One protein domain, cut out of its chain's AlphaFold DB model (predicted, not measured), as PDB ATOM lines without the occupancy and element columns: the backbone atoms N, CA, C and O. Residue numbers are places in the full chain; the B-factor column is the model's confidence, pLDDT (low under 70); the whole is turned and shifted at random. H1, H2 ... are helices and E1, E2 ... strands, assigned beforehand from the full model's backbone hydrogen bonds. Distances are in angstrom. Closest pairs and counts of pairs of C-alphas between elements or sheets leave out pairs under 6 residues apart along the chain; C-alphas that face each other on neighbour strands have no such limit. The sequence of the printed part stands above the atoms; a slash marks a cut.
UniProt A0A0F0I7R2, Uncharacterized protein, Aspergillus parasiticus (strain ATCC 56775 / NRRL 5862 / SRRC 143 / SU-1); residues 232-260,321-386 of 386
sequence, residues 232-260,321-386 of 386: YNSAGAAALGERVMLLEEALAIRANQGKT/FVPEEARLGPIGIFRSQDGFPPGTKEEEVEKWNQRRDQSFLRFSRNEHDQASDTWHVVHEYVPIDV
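This is residues 232 to 260 and 321 to 386 of the 386 residues of an uncharacterized protein of Aspergillus parasiticus (strain ATCC 56775 / NRRL 5862 / SRRC 143 / SU-1) (UniProt A0A0F0I7R2). A strongly twisted sheet of three antiparallel strands has one long helix, H1, packed along one face, and a short helix, H2, sits in the link from E1 to E2 and only grazes the sheet. Two of the strands, E2 and E3, make a long hairpin, and the shorter E1 pairs with E2 over residues 359 to 365. The printed part has 95 residues, with two named helices and three named strands in the order H1 E1 H2 E2 E3; the sheet's order is E1, E2, E3 and the class is mixed, helices and strands. It is only just compact, close to loose, with a radius of gyration of the C-alphas of 14.7 A, and the C-alphas span 39 by 33 by 19 A.

The inner strand of the sheet is E2, residues 359 to 369, which bends by 51 degrees at residue 366. It forms a hairpin with the edge strand E3, residues 374 to 384, antiparallel at 159 degrees, with N 361 and O 382 at 2.8 A and N 369 and O 374 at 2.9 A, both within hydrogen-bond range. The other edge strand is E1, residues 328 to 335, antiparallel to E2 at 151 degrees, with N 329 and O 364 at 2.7 A. H1, residues 234 to 256, is on the sheet at a height over the sheet of 9.0 A, in two layers, a helix on one face of a sheet. It lies over E2, where 5 of its C-alphas fall; E1, with 2, is only just not under it. On the local plane H1 and E2 stand at 27 degrees, only just along the strands. The closest C-alphas of H1 and E1 are those of Glu 248 and Leu 328, 6.9 A apart. H2, residues 346 to 353, only grazes the sheet with its residues 348 to 353, and H1 and H2 are apart. In H1 and H2 every O i to N i+4 pair is within hydrogen-bond range.

E2 measures 30.2 A from first to last C-alpha, E3 31.0 A and E1 19.6 A. H1 measures 33.1 A, from C-alpha 234 at (39.537, 58.684, -46.896) to C-alpha 256 at (63.402, 37.658, -37.833), and H2 is 10.5 A long. E3 ends with C-alpha 384 at (49.035, 58.921, -33.937).

The C-alphas of Asn 233 and Ala 371, the two farthest apart, are 44.2 A apart. Residues 261 to 320 are not printed, and C-alphas 260 and 321 are 18.8 A apart across this cut, which lies in the link from H1 to E1. Of the links that are printed whole, H2 to E2 and E2 to E3 are tight, and E1 to H2 is short. The mean pLDDT of the printed part is 74.2, and 23 residues are under 70, among them 339 to 344 and 353 to 356.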
ATOM      1  N   TYR A 232      33.877  59.012 -42.740       58.03
ATOM      2  CA  TYR A 232      35.336  59.038 -42.617       58.03
ATOM      3  C   TYR A 232      36.007  59.783 -43.766       58.03
ATOM      4  O   TYR A 232      35.635  59.687 -44.937       58.03
ATOM      5  N   ASN A 233      37.043  60.531 -43.395       68.31
ATOM      6  CA  ASN A 233      37.990  61.095 -44.335       68.31
ATOM      7  C   ASN A 233      38.839  59.952 -44.906       68.31
ATOM      8  O   ASN A 233      39.588  59.306 -44.167       68.31
ATOM      9  N   SER A 234      38.733  59.707 -46.213       71.69
ATOM     10  CA  SER A 234      39.537  58.684 -46.896       71.69
ATOM     11  C   SER A 234      41.045  58.896 -46.710       71.69
ATOM     12  O   SER A 234      41.775  57.914 -46.603       71.69
ATOM     13  N   ALA A 235      41.520  60.141 -46.581       77.69
ATOM     14  CA  ALA A 235      42.932  60.432 -46.344       77.69
ATOM     15  C   ALA A 235      43.387  59.969 -44.951       77.69
ATOM     16  O   ALA A 235      44.409  59.296 -44.834       77.69
ATOM     17  N   GLY A 236      42.598  60.263 -43.910       76.62
ATOM     18  CA  GLY A 236      42.881  59.822 -42.540       76.62
ATOM     19  C   GLY A 236      42.822  58.300 -42.405       76.62
ATOM     20  O   GLY A 236      43.721  57.691 -41.828       76.62
ATOM     21  N   ALA A 237      41.821  57.666 -43.024       78.94
ATOM     22  CA  ALA A 237      41.765  56.211 -43.108       78.94
ATOM     23  C   ALA A 237      43.002  55.661 -43.840       78.94
ATOM     24  O   ALA A 237      43.695  54.812 -43.297       78.94
ATOM     25  N   ALA A 238      43.371  56.192 -45.008       84.69
ATOM     26  CA  ALA A 238      44.545  55.731 -45.753       84.69
ATOM     27  C   ALA A 238      45.839  55.835 -44.929       84.69
ATOM     28  O   ALA A 238      46.634  54.896 -44.924       84.69
ATOM     29  N   ALA A 239      46.035  56.950 -44.220       83.81
ATOM     30  CA  ALA A 239      47.180  57.156 -43.337       83.81
ATOM     31  C   ALA A 239      47.213  56.128 -42.198       83.81
ATOM     32  O   ALA A 239      48.255  55.532 -41.927       83.81
ATOM     33  N   LEU A 240      46.060  55.851 -41.584       82.69
ATOM     34  CA  LEU A 240      45.936  54.799 -40.580       82.69
ATOM     35  C   LEU A 240      46.308  53.422 -41.153       82.69
ATOM     36  O   LEU A 240      47.046  52.673 -40.519       82.69
ATOM     37  N   GLY A 241      45.830  53.088 -42.353       85.31
ATOM     38  CA  GLY A 241      46.081  51.785 -42.975       85.31
ATOM     39  C   GLY A 241      47.551  51.594 -43.308       85.31
ATOM     40  O   GLY A 241      48.122  50.548 -43.008       85.31
ATOM     41  N   GLU A 242      48.185  52.632 -43.851       88.31
ATOM     42  CA  GLU A 242      49.629  52.660 -44.079       88.31
ATOM     43  C   GLU A 242      50.406  52.498 -42.774       88.31
ATOM     44  O   GLU A 242      51.346  51.708 -42.704       88.31
ATOM     45  N   ARG A 243      49.986  53.184 -41.706       84.88
ATOM     46  CA  ARG A 243      50.646  53.084 -40.404       84.88
ATOM     47  C   ARG A 243      50.566  51.675 -39.824       84.88
ATOM     48  O   ARG A 243      51.563  51.187 -39.295       84.88
ATOM     49  N   VAL A 244      49.415  51.017 -39.953       86.25
ATOM     50  CA  VAL A 244      49.233  49.610 -39.569       86.25
ATOM     51  C   VAL A 244      50.160  48.709 -40.382       86.25
ATOM     52  O   VAL A 244      50.886  47.910 -39.800       86.25
ATOM     53  N   MET A 245      50.194  48.874 -41.709       88.81
ATOM     54  CA  MET A 245      51.084  48.112 -42.594       88.81
ATOM     55  C   MET A 245      52.553  48.234 -42.175       88.81
ATOM     56  O   MET A 245      53.231  47.223 -42.014       88.81
ATOM     57  N   LEU A 246      53.028  49.463 -41.955       87.31
ATOM     58  CA  LEU A 246      54.411  49.735 -41.562       87.31
ATOM     59  C   LEU A 246      54.757  49.132 -40.199       87.31
ATOM     60  O   LEU A 246      55.854  48.609 -40.016       87.31
ATOM     61  N   LEU A 247      53.828  49.193 -39.241       85.12
ATOM     62  CA  LEU A 247      54.043  48.630 -37.911       85.12
ATOM     63  C   LEU A 247      54.177  47.104 -37.962       85.12
ATOM     64  O   LEU A 247      55.101  46.548 -37.373       85.12
ATOM     65  N   GLU A 248      53.304  46.440 -38.714       88.31
ATOM     66  CA  GLU A 248      53.361  44.994 -38.927       88.31
ATOM     67  C   GLU A 248      54.657  44.554 -39.620       88.31
ATOM     68  O   GLU A 248      55.294  43.587 -39.208       88.31
ATOM     69  N   GLU A 249      55.090  45.283 -40.651       86.50
ATOM     70  CA  GLU A 249      56.353  45.015 -41.350       86.50
ATOM     71  C   GLU A 249      57.567  45.221 -40.428       86.50
ATOM     72  O   GLU A 249      58.488  44.402 -40.416       86.50
ATOM     73  N   ALA A 250      57.557  46.265 -39.593       84.00
ATOM     74  CA  ALA A 250      58.614  46.510 -38.613       84.00
ATOM     75  C   ALA A 250      58.687  45.400 -37.549       84.00
ATOM     76  O   ALA A 250      59.781  44.936 -37.211       84.00
ATOM     77  N   LEU A 251      57.537  44.938 -37.049       81.75
ATOM     78  CA  LEU A 251      57.454  43.808 -36.119       81.75
ATOM     79  C   LEU A 251      57.967  42.512 -36.763       81.75
ATOM     80  O   LEU A 251      58.753  41.794 -36.146       81.75
ATOM     81  N   ALA A 252      57.610  42.257 -38.024       83.19
ATOM     82  CA  ALA A 252      58.074  41.098 -38.783       83.19
ATOM     83  C   ALA A 252      59.607  41.073 -38.932       83.19
ATOM     84  O   ALA A 252      60.251  40.045 -38.716       83.19
ATOM     85  N   ILE A 253      60.215  42.222 -39.249       81.69
ATOM     86  CA  ILE A 253      61.676  42.356 -39.343       81.69
ATOM     87  C   ILE A 253      62.332  42.075 -37.988       81.69
ATOM     88  O   ILE A 253      63.355  41.394 -37.927       81.69
ATOM     89  N   ARG A 254      61.752  42.577 -36.892       75.75
ATOM     90  CA  ARG A 254      62.288  42.366 -35.541       75.75
ATOM     91  C   ARG A 254      62.208  40.915 -35.088       75.75
ATOM     92  O   ARG A 254      63.179  40.436 -34.501       75.75
ATOM     93  N   ALA A 255      61.098  40.236 -35.379       72.88
ATOM     94  CA  ALA A 255      60.938  38.811 -35.106       72.88
ATOM     95  C   ALA A 255      62.049  38.004 -35.800       72.88
ATOM     96  O   ALA A 255      62.756  37.237 -35.149       72.88
ATOM     97  N   ASN A 256      62.318  38.297 -37.077       71.38
ATOM     98  CA  ASN A 256      63.402  37.658 -37.833       71.38
ATOM     99  C   ASN A 256      64.815  37.996 -37.320       71.38
ATOM    100  O   ASN A 256      65.761  37.265 -37.599       71.38
ATOM    101  N   GLN A 257      64.979  39.096 -36.580       73.88
ATOM    102  CA  GLN A 257      66.250  39.503 -35.970       73.88
ATOM    103  C   GLN A 257      66.436  38.995 -34.527       73.88
ATOM    104  O   GLN A 257      67.460  39.307 -33.921       73.88
ATOM    105  N   GLY A 258      65.469  38.266 -33.952       61.06
ATOM    106  CA  GLY A 258      65.557  37.728 -32.586       61.06
ATOM    107  C   GLY A 258      65.549  38.782 -31.468       61.06
ATOM    108  O   GLY A 258      66.114  38.550 -30.401       61.06
ATOM    109  N   LYS A 259      64.965  39.971 -31.695       57.97
ATOM    110  CA  LYS A 259      64.967  41.092 -30.728       57.97
ATOM    111  C   LYS A 259      63.652  41.198 -29.939       57.97
ATOM    112  O   LYS A 259      62.728  41.882 -30.383       57.97
ATOM    113  N   THR A 260      63.614  40.633 -28.730       51.00
ATOM    114  CA  THR A 260      62.420  40.502 -27.854       51.00
ATOM    115  C   THR A 260      62.112  41.703 -26.930       51.00
ATOM    116  O   THR A 260      61.212  41.622 -26.105       51.00
ATOM    117  N   PHE A 321      57.012  38.608 -45.708       70.19
ATOM    118  CA  PHE A 321      55.707  38.148 -45.262       70.19
ATOM    119  C   PHE A 321      55.544  38.411 -43.762       70.19
ATOM    120  O   PHE A 321      56.430  38.067 -42.982       70.19
ATOM    121  N   VAL A 322      54.435  39.031 -43.356       79.62
ATOM    122  CA  VAL A 322      54.196  39.388 -41.947       79.62
ATOM    123  C   VAL A 322      53.801  38.126 -41.171       79.62
ATOM    124  O   VAL A 322      52.718  37.606 -41.446       79.62
ATOM    125  N   PRO A 323      54.615  37.604 -40.233       81.25
ATOM    126  CA  PRO A 323      54.306  36.394 -39.468       81.25
ATOM    127  C   PRO A 323      53.179  36.647 -38.448       81.25
ATOM    128  O   PRO A 323      52.793  37.798 -38.243       81.25
ATOM    129  N   GLU A 324      52.605  35.593 -37.858       80.31
ATOM    130  CA  GLU A 324      51.396  35.696 -37.016       80.31
ATOM    131  C   GLU A 324      51.586  36.636 -35.812       80.31
ATOM    132  O   GLU A 324      50.713  37.457 -35.538       80.31
ATOM    133  N   GLU A 325      52.759  36.607 -35.182       77.81
ATOM    134  CA  GLU A 325      53.149  37.431 -34.026       77.81
ATOM    135  C   GLU A 325      53.186  38.930 -34.354       77.81
ATOM    136  O   GLU A 325      53.026  39.789 -33.485       77.81
ATOM    137  N   ALA A 326      53.448  39.250 -35.623       80.44
ATOM    138  CA  ALA A 326      53.563  40.614 -36.113       80.44
ATOM    139  C   ALA A 326      52.230  41.165 -36.631       80.44
ATOM    140  O   ALA A 326      52.164  42.343 -36.977       80.44
ATOM    141  N   ARG A 327      51.177  40.339 -36.715       84.62
ATOM    142  CA  ARG A 327      49.855  40.776 -37.171       84.62
ATOM    143  C   ARG A 327      49.117  41.510 -36.062       84.62
ATOM    144  O   ARG A 327      49.011  41.015 -34.942       84.62
ATOM    145  N   LEU A 328      48.511  42.639 -36.413       82.69
ATOM    146  CA  LEU A 328      47.672  43.374 -35.472       82.69
ATOM    147  C   LEU A 328      46.245  42.797 -35.482       82.69
ATOM    148  O   LEU A 328      45.657  42.549 -36.538       82.69
ATOM    149  N   GLY A 329      45.710  42.551 -34.289       74.94
ATOM    150  CA  GLY A 329      44.318  42.220 -33.969       74.94
ATOM    151  C   GLY A 329      43.396  43.435 -34.044       74.94
ATOM    152  O   GLY A 329      43.701  44.380 -34.767       74.94
ATOM    153  N   PRO A 330      42.238  43.429 -33.356       70.38
ATOM    154  CA  PRO A 330      41.308  44.556 -33.359       70.38
ATOM    155  C   PRO A 330      42.005  45.900 -33.119       70.38
ATOM    156  O   PRO A 330      42.713  46.072 -32.128       70.38
ATOM    157  N   ILE A 331      41.797  46.835 -34.048       73.94
ATOM    158  CA  ILE A 331      42.457  48.143 -34.096       73.94
ATOM    159  C   ILE A 331      41.441  49.215 -33.730       73.94
ATOM    160  O   ILE A 331      40.445  49.348 -34.433       73.94
ATOM    161  N   GLY A 332      41.670  49.978 -32.665       70.81
ATOM    162  CA  GLY A 332      40.803  51.075 -32.235       70.81
ATOM    163  C   GLY A 332      41.558  52.394 -32.128       70.81
ATOM    164  O   GLY A 332      42.754  52.410 -31.848       70.81
ATOM    165  N   ILE A 333      40.855  53.506 -32.323       73.00
ATOM    166  CA  ILE A 333      41.387  54.850 -32.083       73.00
ATOM    167  C   ILE A 333      40.657  55.450 -30.886       73.00
ATOM    168  O   ILE A 333      39.434  55.372 -30.811       73.00
ATOM    169  N   PHE A 334      41.395  56.056 -29.961       72.81
ATOM    170  CA  PHE A 334      40.818  56.835 -28.867       72.81
ATOM    171  C   PHE A 334      41.650  58.088 -28.605       72.81
ATOM    172  O   PHE A 334      42.829  58.159 -28.964       72.81
ATOM    173  N   ARG A 335      41.030  59.083 -27.973       75.12
ATOM    174  CA  ARG A 335      41.710  60.272 -27.453       75.12
ATOM    175  C   ARG A 335      41.711  60.197 -25.941       75.12
ATOM    176  O   ARG A 335      40.722  59.772 -25.352       75.12
ATOM    177  N   SER A 336      42.786  60.651 -25.311       73.56
ATOM    178  CA  SER A 336      42.891  60.663 -23.846       73.56
ATOM    179  C   SER A 336      41.765  61.474 -23.187       73.56
ATOM    180  O   SER A 336      41.261  61.078 -22.139       73.56
ATOM    181  N   GLN A 337      41.300  62.553 -23.826       72.56
ATOM    182  CA  GLN A 337      40.148  63.341 -23.365       72.56
ATOM    183  C   GLN A 337      38.791  62.611 -23.406       72.56
ATOM    184  O   GLN A 337      37.902  62.963 -22.634       72.56
ATOM    185  N   ASP A 338      38.625  61.607 -24.273       71.88
ATOM    186  CA  ASP A 338      37.350  60.899 -24.473       71.88
ATOM    187  C   ASP A 338      37.242  59.653 -23.565       71.88
ATOM    188  O   ASP A 338      36.246  58.929 -23.590       71.88
ATOM    189  N   GLY A 339      38.265  59.420 -22.734       68.94
ATOM    190  CA  GLY A 339      38.379  58.284 -21.827       68.94
ATOM    191  C   GLY A 339      39.351  57.212 -22.318       68.94
ATOM    192  O   GLY A 339      39.780  57.187 -23.471       68.94
ATOM    193  N   PHE A 340      39.717  56.308 -21.407       69.75
ATOM    194  CA  PHE A 340      40.671  55.237 -21.685       69.75
ATOM    195  C   PHE A 340      39.958  53.903 -21.927       69.75
ATOM    196  O   PHE A 340      38.950  53.611 -21.277       69.75
ATOM    197  N   PRO A 341      40.483  53.057 -22.826       67.75
ATOM    198  CA  PRO A 341      39.929  51.734 -23.063       67.75
ATOM    199  C   PRO A 341      39.933  50.856 -21.796       67.75
ATOM    200  O   PRO A 341      40.839  50.981 -20.964       67.75
ATOM    201  N   PRO A 342      38.978  49.915 -21.657       63.22
ATOM    202  CA  PRO A 342      38.947  48.987 -20.529       63.22
ATOM    203  C   PRO A 342      40.248  48.180 -20.426       63.22
ATOM    204  O   PRO A 342      40.715  47.629 -21.424       63.22
ATOM    205  N   GLY A 343      40.819  48.106 -19.220       63.72
ATOM    206  CA  GLY A 343      42.065  47.378 -18.950       63.72
ATOM    207  C   GLY A 343      43.359  48.173 -19.173       63.72
ATOM    208  O   GLY A 343      44.434  47.586 -19.078       63.72
ATOM    209  N   THR A 344      43.279  49.479 -19.451       67.62
ATOM    210  CA  THR A 344      44.461  50.363 -19.504       67.62
ATOM    211  C   THR A 344      45.077  50.489 -18.107       67.62
ATOM    212  O   THR A 344      44.352  50.711 -17.135       67.62
ATOM    213  N   LYS A 345      46.400  50.330 -17.990       74.12
ATOM    214  CA  LYS A 345      47.100  50.387 -16.694       74.12
ATOM    215  C   LYS A 345      47.131  51.821 -16.158       74.12
ATOM    216  O   LYS A 345      47.283  52.760 -16.934       74.12
ATOM    217  N   GLU A 346      47.056  51.992 -14.838       69.00
ATOM    218  CA  GLU A 346      47.069  53.319 -14.187       69.00
ATOM    219  C   GLU A 346      48.307  54.152 -14.569       69.00
ATOM    220  O   GLU A 346      48.186  55.338 -14.870       69.00
ATOM    221  N   GLU A 347      49.476  53.518 -14.688       71.19
ATOM    222  CA  GLU A 347      50.726  54.163 -15.125       71.19
ATOM    223  C   GLU A 347      50.646  54.726 -16.561       71.19
ATOM    224  O   GLU A 347      51.194  55.789 -16.867       71.19
ATOM    225  N   GLU A 348      49.947  54.032 -17.465       68.69
ATOM    226  CA  GLU A 348      49.751  54.475 -18.851       68.69
ATOM    227  C   GLU A 348      48.742  55.627 -18.924       68.69
ATOM    228  O   GLU A 348      48.945  56.588 -19.673       68.69
ATOM    229  N   VAL A 349      47.700  55.571 -18.088       69.56
ATOM    230  CA  VAL A 349      46.707  56.641 -17.924       69.56
ATOM    231  C   VAL A 349      47.377  57.932 -17.448       69.56
ATOM    232  O   VAL A 349      47.145  58.994 -18.031       69.56
ATOM    233  N   GLU A 350      48.251  57.864 -16.440       69.38
ATOM    234  CA  GLU A 350      48.997  59.030 -15.950       69.38
ATOM    235  C   GLU A 350      49.924  59.622 -17.018       69.38
ATOM    236  O   GLU A 350      49.957  60.843 -17.207       69.38
ATOM    237  N   LYS A 351      50.630  58.770 -17.770       72.31
ATOM    238  CA  LYS A 351      51.524  59.198 -18.855       72.31
ATOM    239  C   LYS A 351      50.770  59.907 -19.984       72.31
ATOM    240  O   LYS A 351      51.256  60.906 -20.517       72.31
ATOM    241  N   TRP A 352      49.598  59.409 -20.375       71.06
ATOM    242  CA  TRP A 352      48.844  59.943 -21.518       71.06
ATOM    243  C   TRP A 352      47.908  61.097 -21.162       71.06
ATOM    244  O   TRP A 352      47.631  61.934 -22.023       71.06
ATOM    245  N   ASN A 353      47.509  61.231 -19.895       67.69
ATOM    246  CA  ASN A 353      46.764  62.396 -19.404       67.69
ATOM    247  C   ASN A 353      47.526  63.724 -19.562       67.69
ATOM    248  O   ASN A 353      46.909  64.792 -19.580       67.69
ATOM    249  N   GLN A 354      48.853  63.678 -19.717       66.38
ATOM    250  CA  GLN A 354      49.683  64.860 -19.971       66.38
ATOM    251  C   GLN A 354      49.492  65.438 -21.387       66.38
ATOM    252  O   GLN A 354      49.844  66.591 -21.625       66.38
ATOM    253  N   ARG A 355      48.918  64.671 -22.327       67.69
ATOM    254  CA  ARG A 355      48.644  65.095 -23.711       67.69
ATOM    255  C   ARG A 355      47.174  64.854 -24.056       67.69
ATOM    256  O   ARG A 355      46.839  63.867 -24.708       67.69
ATOM    257  N   ARG A 356      46.297  65.753 -23.596       67.25
ATOM    258  CA  ARG A 356      44.829  65.612 -23.711       67.25
ATOM    259  C   ARG A 356      44.304  65.551 -25.152       67.25
ATOM    260  O   ARG A 356      43.318  64.867 -25.398       67.25
ATOM    261  N   ASP A 357      45.002  66.190 -26.090       74.31
ATOM    262  CA  ASP A 357      44.607  66.224 -27.507       74.31
ATOM    263  C   ASP A 357      45.224  65.082 -28.343       74.31
ATOM    264  O   ASP A 357      44.913  64.933 -29.526       74.31
ATOM    265  N   GLN A 358      46.104  64.258 -27.759       80.19
ATOM    266  CA  GLN A 358      46.775  63.182 -28.491       80.19
ATOM    267  C   GLN A 358      45.795  62.043 -28.797       80.19
ATOM    268  O   GLN A 358      45.168  61.476 -27.899       80.19
ATOM    269  N   SER A 359      45.723  61.667 -30.075       76.50
ATOM    270  CA  SER A 359      45.048  60.443 -30.506       76.50
ATOM    271  C   SER A 359      45.999  59.251 -30.400       76.50
ATOM    272  O   SER A 359      47.194  59.363 -30.686       76.50
ATOM    273  N   PHE A 360      45.467  58.103 -29.997       75.81
ATOM    274  CA  PHE A 360      46.205  56.856 -29.839       75.81
ATOM    275  C   PHE A 360      45.563  55.749 -30.665       75.81
ATOM    276  O   PHE A 360      44.346  55.559 -30.655       75.81
ATOM    277  N   LEU A 361      46.413  54.992 -31.346       76.94
ATOM    278  CA  LEU A 361      46.104  53.723 -31.968       76.94
ATOM    279  C   LEU A 361      46.268  52.612 -30.933       76.94
ATOM    280  O   LEU A 361      47.387  52.320 -30.518       76.94
ATOM    281  N   ARG A 362      45.167  51.981 -30.538       78.62
ATOM    282  CA  ARG A 362      45.160  50.737 -29.766       78.62
ATOM    283  C   ARG A 362      45.079  49.565 -30.727       78.62
ATOM    284  O   ARG A 362      44.237  49.561 -31.621       78.62
ATOM    285  N   PHE A 363      45.878  48.540 -30.502       76.50
ATOM    286  CA  PHE A 363      45.721  47.261 -31.180       76.50
ATOM    287  C   PHE A 363      46.051  46.123 -30.225       76.50
ATOM    288  O   PHE A 363      46.726  46.321 -29.214       76.50
ATOM    289  N   SER A 364      45.567  44.927 -30.535       74.88
ATOM    290  CA  SER A 364      46.077  43.716 -29.900       74.88
ATOM    291  C   SER A 364      47.045  42.983 -30.823       74.88
ATOM    292  O   SER A 364      47.046  43.214 -32.029       74.88
ATOM    293  N   ARG A 365      47.883  42.103 -30.282       76.06
ATOM    294  CA  ARG A 365      48.650  41.124 -31.065       76.06
ATOM    295  C   ARG A 365      48.795  39.830 -30.277       76.06
ATOM    296  O   ARG A 365      48.716  39.845 -29.048       76.06
ATOM    297  N   ASN A 366      49.003  38.732 -30.989       72.75
ATOM    298  CA  ASN A 366      49.344  37.458 -30.373       72.75
ATOM    299  C   ASN A 366      50.844  37.466 -30.061       72.75
ATOM    300  O   ASN A 366      51.668  37.714 -30.940       72.75
ATOM    301  N   GLU A 367      51.196  37.227 -28.808       71.94
ATOM    302  CA  GLU A 367      52.571  37.067 -28.359       71.94
ATOM    303  C   GLU A 367      52.786  35.616 -27.942       71.94
ATOM    304  O   GLU A 367      51.963  35.031 -27.236       71.94
ATOM    305  N   HIS A 368      53.870  35.023 -28.434       70.25
ATOM    306  CA  HIS A 368      54.259  33.661 -28.096       70.25
ATOM    307  C   HIS A 368      55.213  33.693 -26.904       70.25
ATOM    308  O   HIS A 368      56.293  34.285 -26.981       70.25
ATOM    309  N   ASP A 369      54.807  33.077 -25.795       73.81
ATOM    310  CA  ASP A 369      55.689  32.817 -24.664       73.81
ATOM    311  C   ASP A 369      56.509  31.552 -24.946       73.81
ATOM    312  O   ASP A 369      56.006  30.429 -24.896       73.81
ATOM    313  N   GLN A 370      57.797  31.746 -25.232       73.94
ATOM    314  CA  GLN A 370      58.728  30.658 -25.533       73.94
ATOM    315  C   GLN A 370      58.985  29.730 -24.338       73.94
ATOM    316  O   GLN A 370      59.401  28.591 -24.540       73.94
ATOM    317  N   ALA A 371      58.781  30.196 -23.100       74.81
ATOM    318  CA  ALA A 371      59.047  29.398 -21.906       74.81
ATOM    319  C   ALA A 371      57.916  28.404 -21.612       74.81
ATOM    320  O   ALA A 371      58.178  27.299 -21.133       74.81
ATOM    321  N   SER A 372      56.671  28.784 -21.897       73.88
ATOM    322  CA  SER A 372      55.481  27.953 -21.681       73.88
ATOM    323  C   SER A 372      54.909  27.337 -22.961       73.88
ATOM    324  O   SER A 372      54.000  26.517 -22.865       73.88
ATOM    325  N   ASP A 373      55.424  27.721 -24.134       72.62
ATOM    326  CA  ASP A 373      54.885  27.384 -25.461       72.62
ATOM    327  C   ASP A 373      53.394  27.743 -25.607       72.62
ATOM    328  O   ASP A 373      52.594  27.037 -26.222       72.62
ATOM    329  N   THR A 374      52.994  28.861 -24.999       70.94
ATOM    330  CA  THR A 374      51.611  29.347 -25.034       70.94
ATOM    331  C   THR A 374      51.510  30.688 -25.732       70.94
ATOM    332  O   THR A 374      52.380  31.543 -25.600       70.94
ATOM    333  N   TRP A 375      50.395  30.900 -26.421       69.19
ATOM    334  CA  TRP A 375      50.056  32.179 -27.029       69.19
ATOM    335  C   TRP A 375      49.148  32.992 -26.112       69.19
ATOM    336  O   TRP A 375      48.115  32.492 -25.658       69.19
ATOM    337  N   HIS A 376      49.487  34.259 -25.885       68.56
ATOM    338  CA  HIS A 376      48.630  35.209 -25.178       68.56
ATOM    339  C   HIS A 376      48.413  36.478 -25.995       68.56
ATOM    340  O   HIS A 376      49.250  36.904 -26.785       68.56
ATOM    341  N   VAL A 377      47.250  37.096 -25.808       72.00
ATOM    342  CA  VAL A 377      46.911  38.360 -26.466       72.00
ATOM    343  C   VAL A 377      47.455  39.510 -25.624       72.00
ATOM    344  O   VAL A 377      47.046  39.681 -24.472       72.00
ATOM    345  N   VAL A 378      48.334  40.327 -26.202       73.56
ATOM    346  CA  VAL A 378      48.786  41.592 -25.604       73.56
ATOM    347  C   VAL A 378      48.085  42.772 -26.262       73.56
ATOM    348  O   VAL A 378      47.704  42.703 -27.429       73.56
ATOM    349  N   HIS A 379      47.904  43.854 -25.507       74.00
ATOM    350  CA  HIS A 379      47.358  45.115 -26.004       74.00
ATOM    351  C   HIS A 379      48.457  46.172 -25.994       74.00
ATOM    352  O   HIS A 379      49.126  46.356 -24.979       74.00
ATOM    353  N   GLU A 380      48.624  46.859 -27.117       74.94
ATOM    354  CA  GLU A 380      49.626  47.902 -27.300       74.94
ATOM    355  C   GLU A 380      48.983  49.186 -27.827       74.94
ATOM    356  O   GLU A 380      47.882  49.192 -28.391       74.94
ATOM    357  N   TYR A 381      49.689  50.291 -27.605       76.44
ATOM    358  CA  TYR A 381      49.187  51.639 -27.812       76.44
ATOM    359  C   TYR A 381      50.266  52.500 -28.465       76.44
ATOM    360  O   TYR A 381      51.389  52.590 -27.967       76.44
ATOM    361  N   VAL A 382      49.933  53.149 -29.581       73.81
ATOM    362  CA  VAL A 382      50.859  53.977 -30.366       73.81
ATOM    363  C   VAL A 382      50.238  55.357 -30.592       73.81
ATOM    364  O   VAL A 382      49.124  55.421 -31.106       73.81
ATOM    365  N   PRO A 383      50.901  56.475 -30.237       73.50
ATOM    366  CA  PRO A 383      50.397  57.803 -30.553       73.50
ATOM    367  C   PRO A 383      50.339  57.981 -32.071       73.50
ATOM    368  O   PRO A 383      51.251  57.572 -32.798       73.50
ATOM    369  N   ILE A 384      49.257  58.592 -32.535       71.19
ATOM    370  CA  ILE A 384      49.035  58.921 -33.937       71.19
ATOM    371  C   ILE A 384      48.670  60.395 -34.071       71.19
ATOM    372  O   ILE A 384      47.896  60.932 -33.276       71.19
ATOM    373  N   ASP A 385      49.231  61.018 -35.099       67.06
ATOM    374  CA  ASP A 385      48.829  62.338 -35.560       67.06
ATOM    375  C   ASP A 385      47.746  62.098 -36.624       67.06
ATOM    376  O   ASP A 385      48.023  61.481 -37.656       67.06
ATOM    377  N   VAL A 386      46.496  62.456 -36.306       54.66
ATOM    378  CA  VAL A 386      45.305  62.222 -37.150       54.66
ATOM    379  C   VAL A 386      44.898  63.493 -37.867       54.66
ATOM    380  O   VAL A 386      44.835  64.538 -37.178       54.66
TER     381      VAL A 386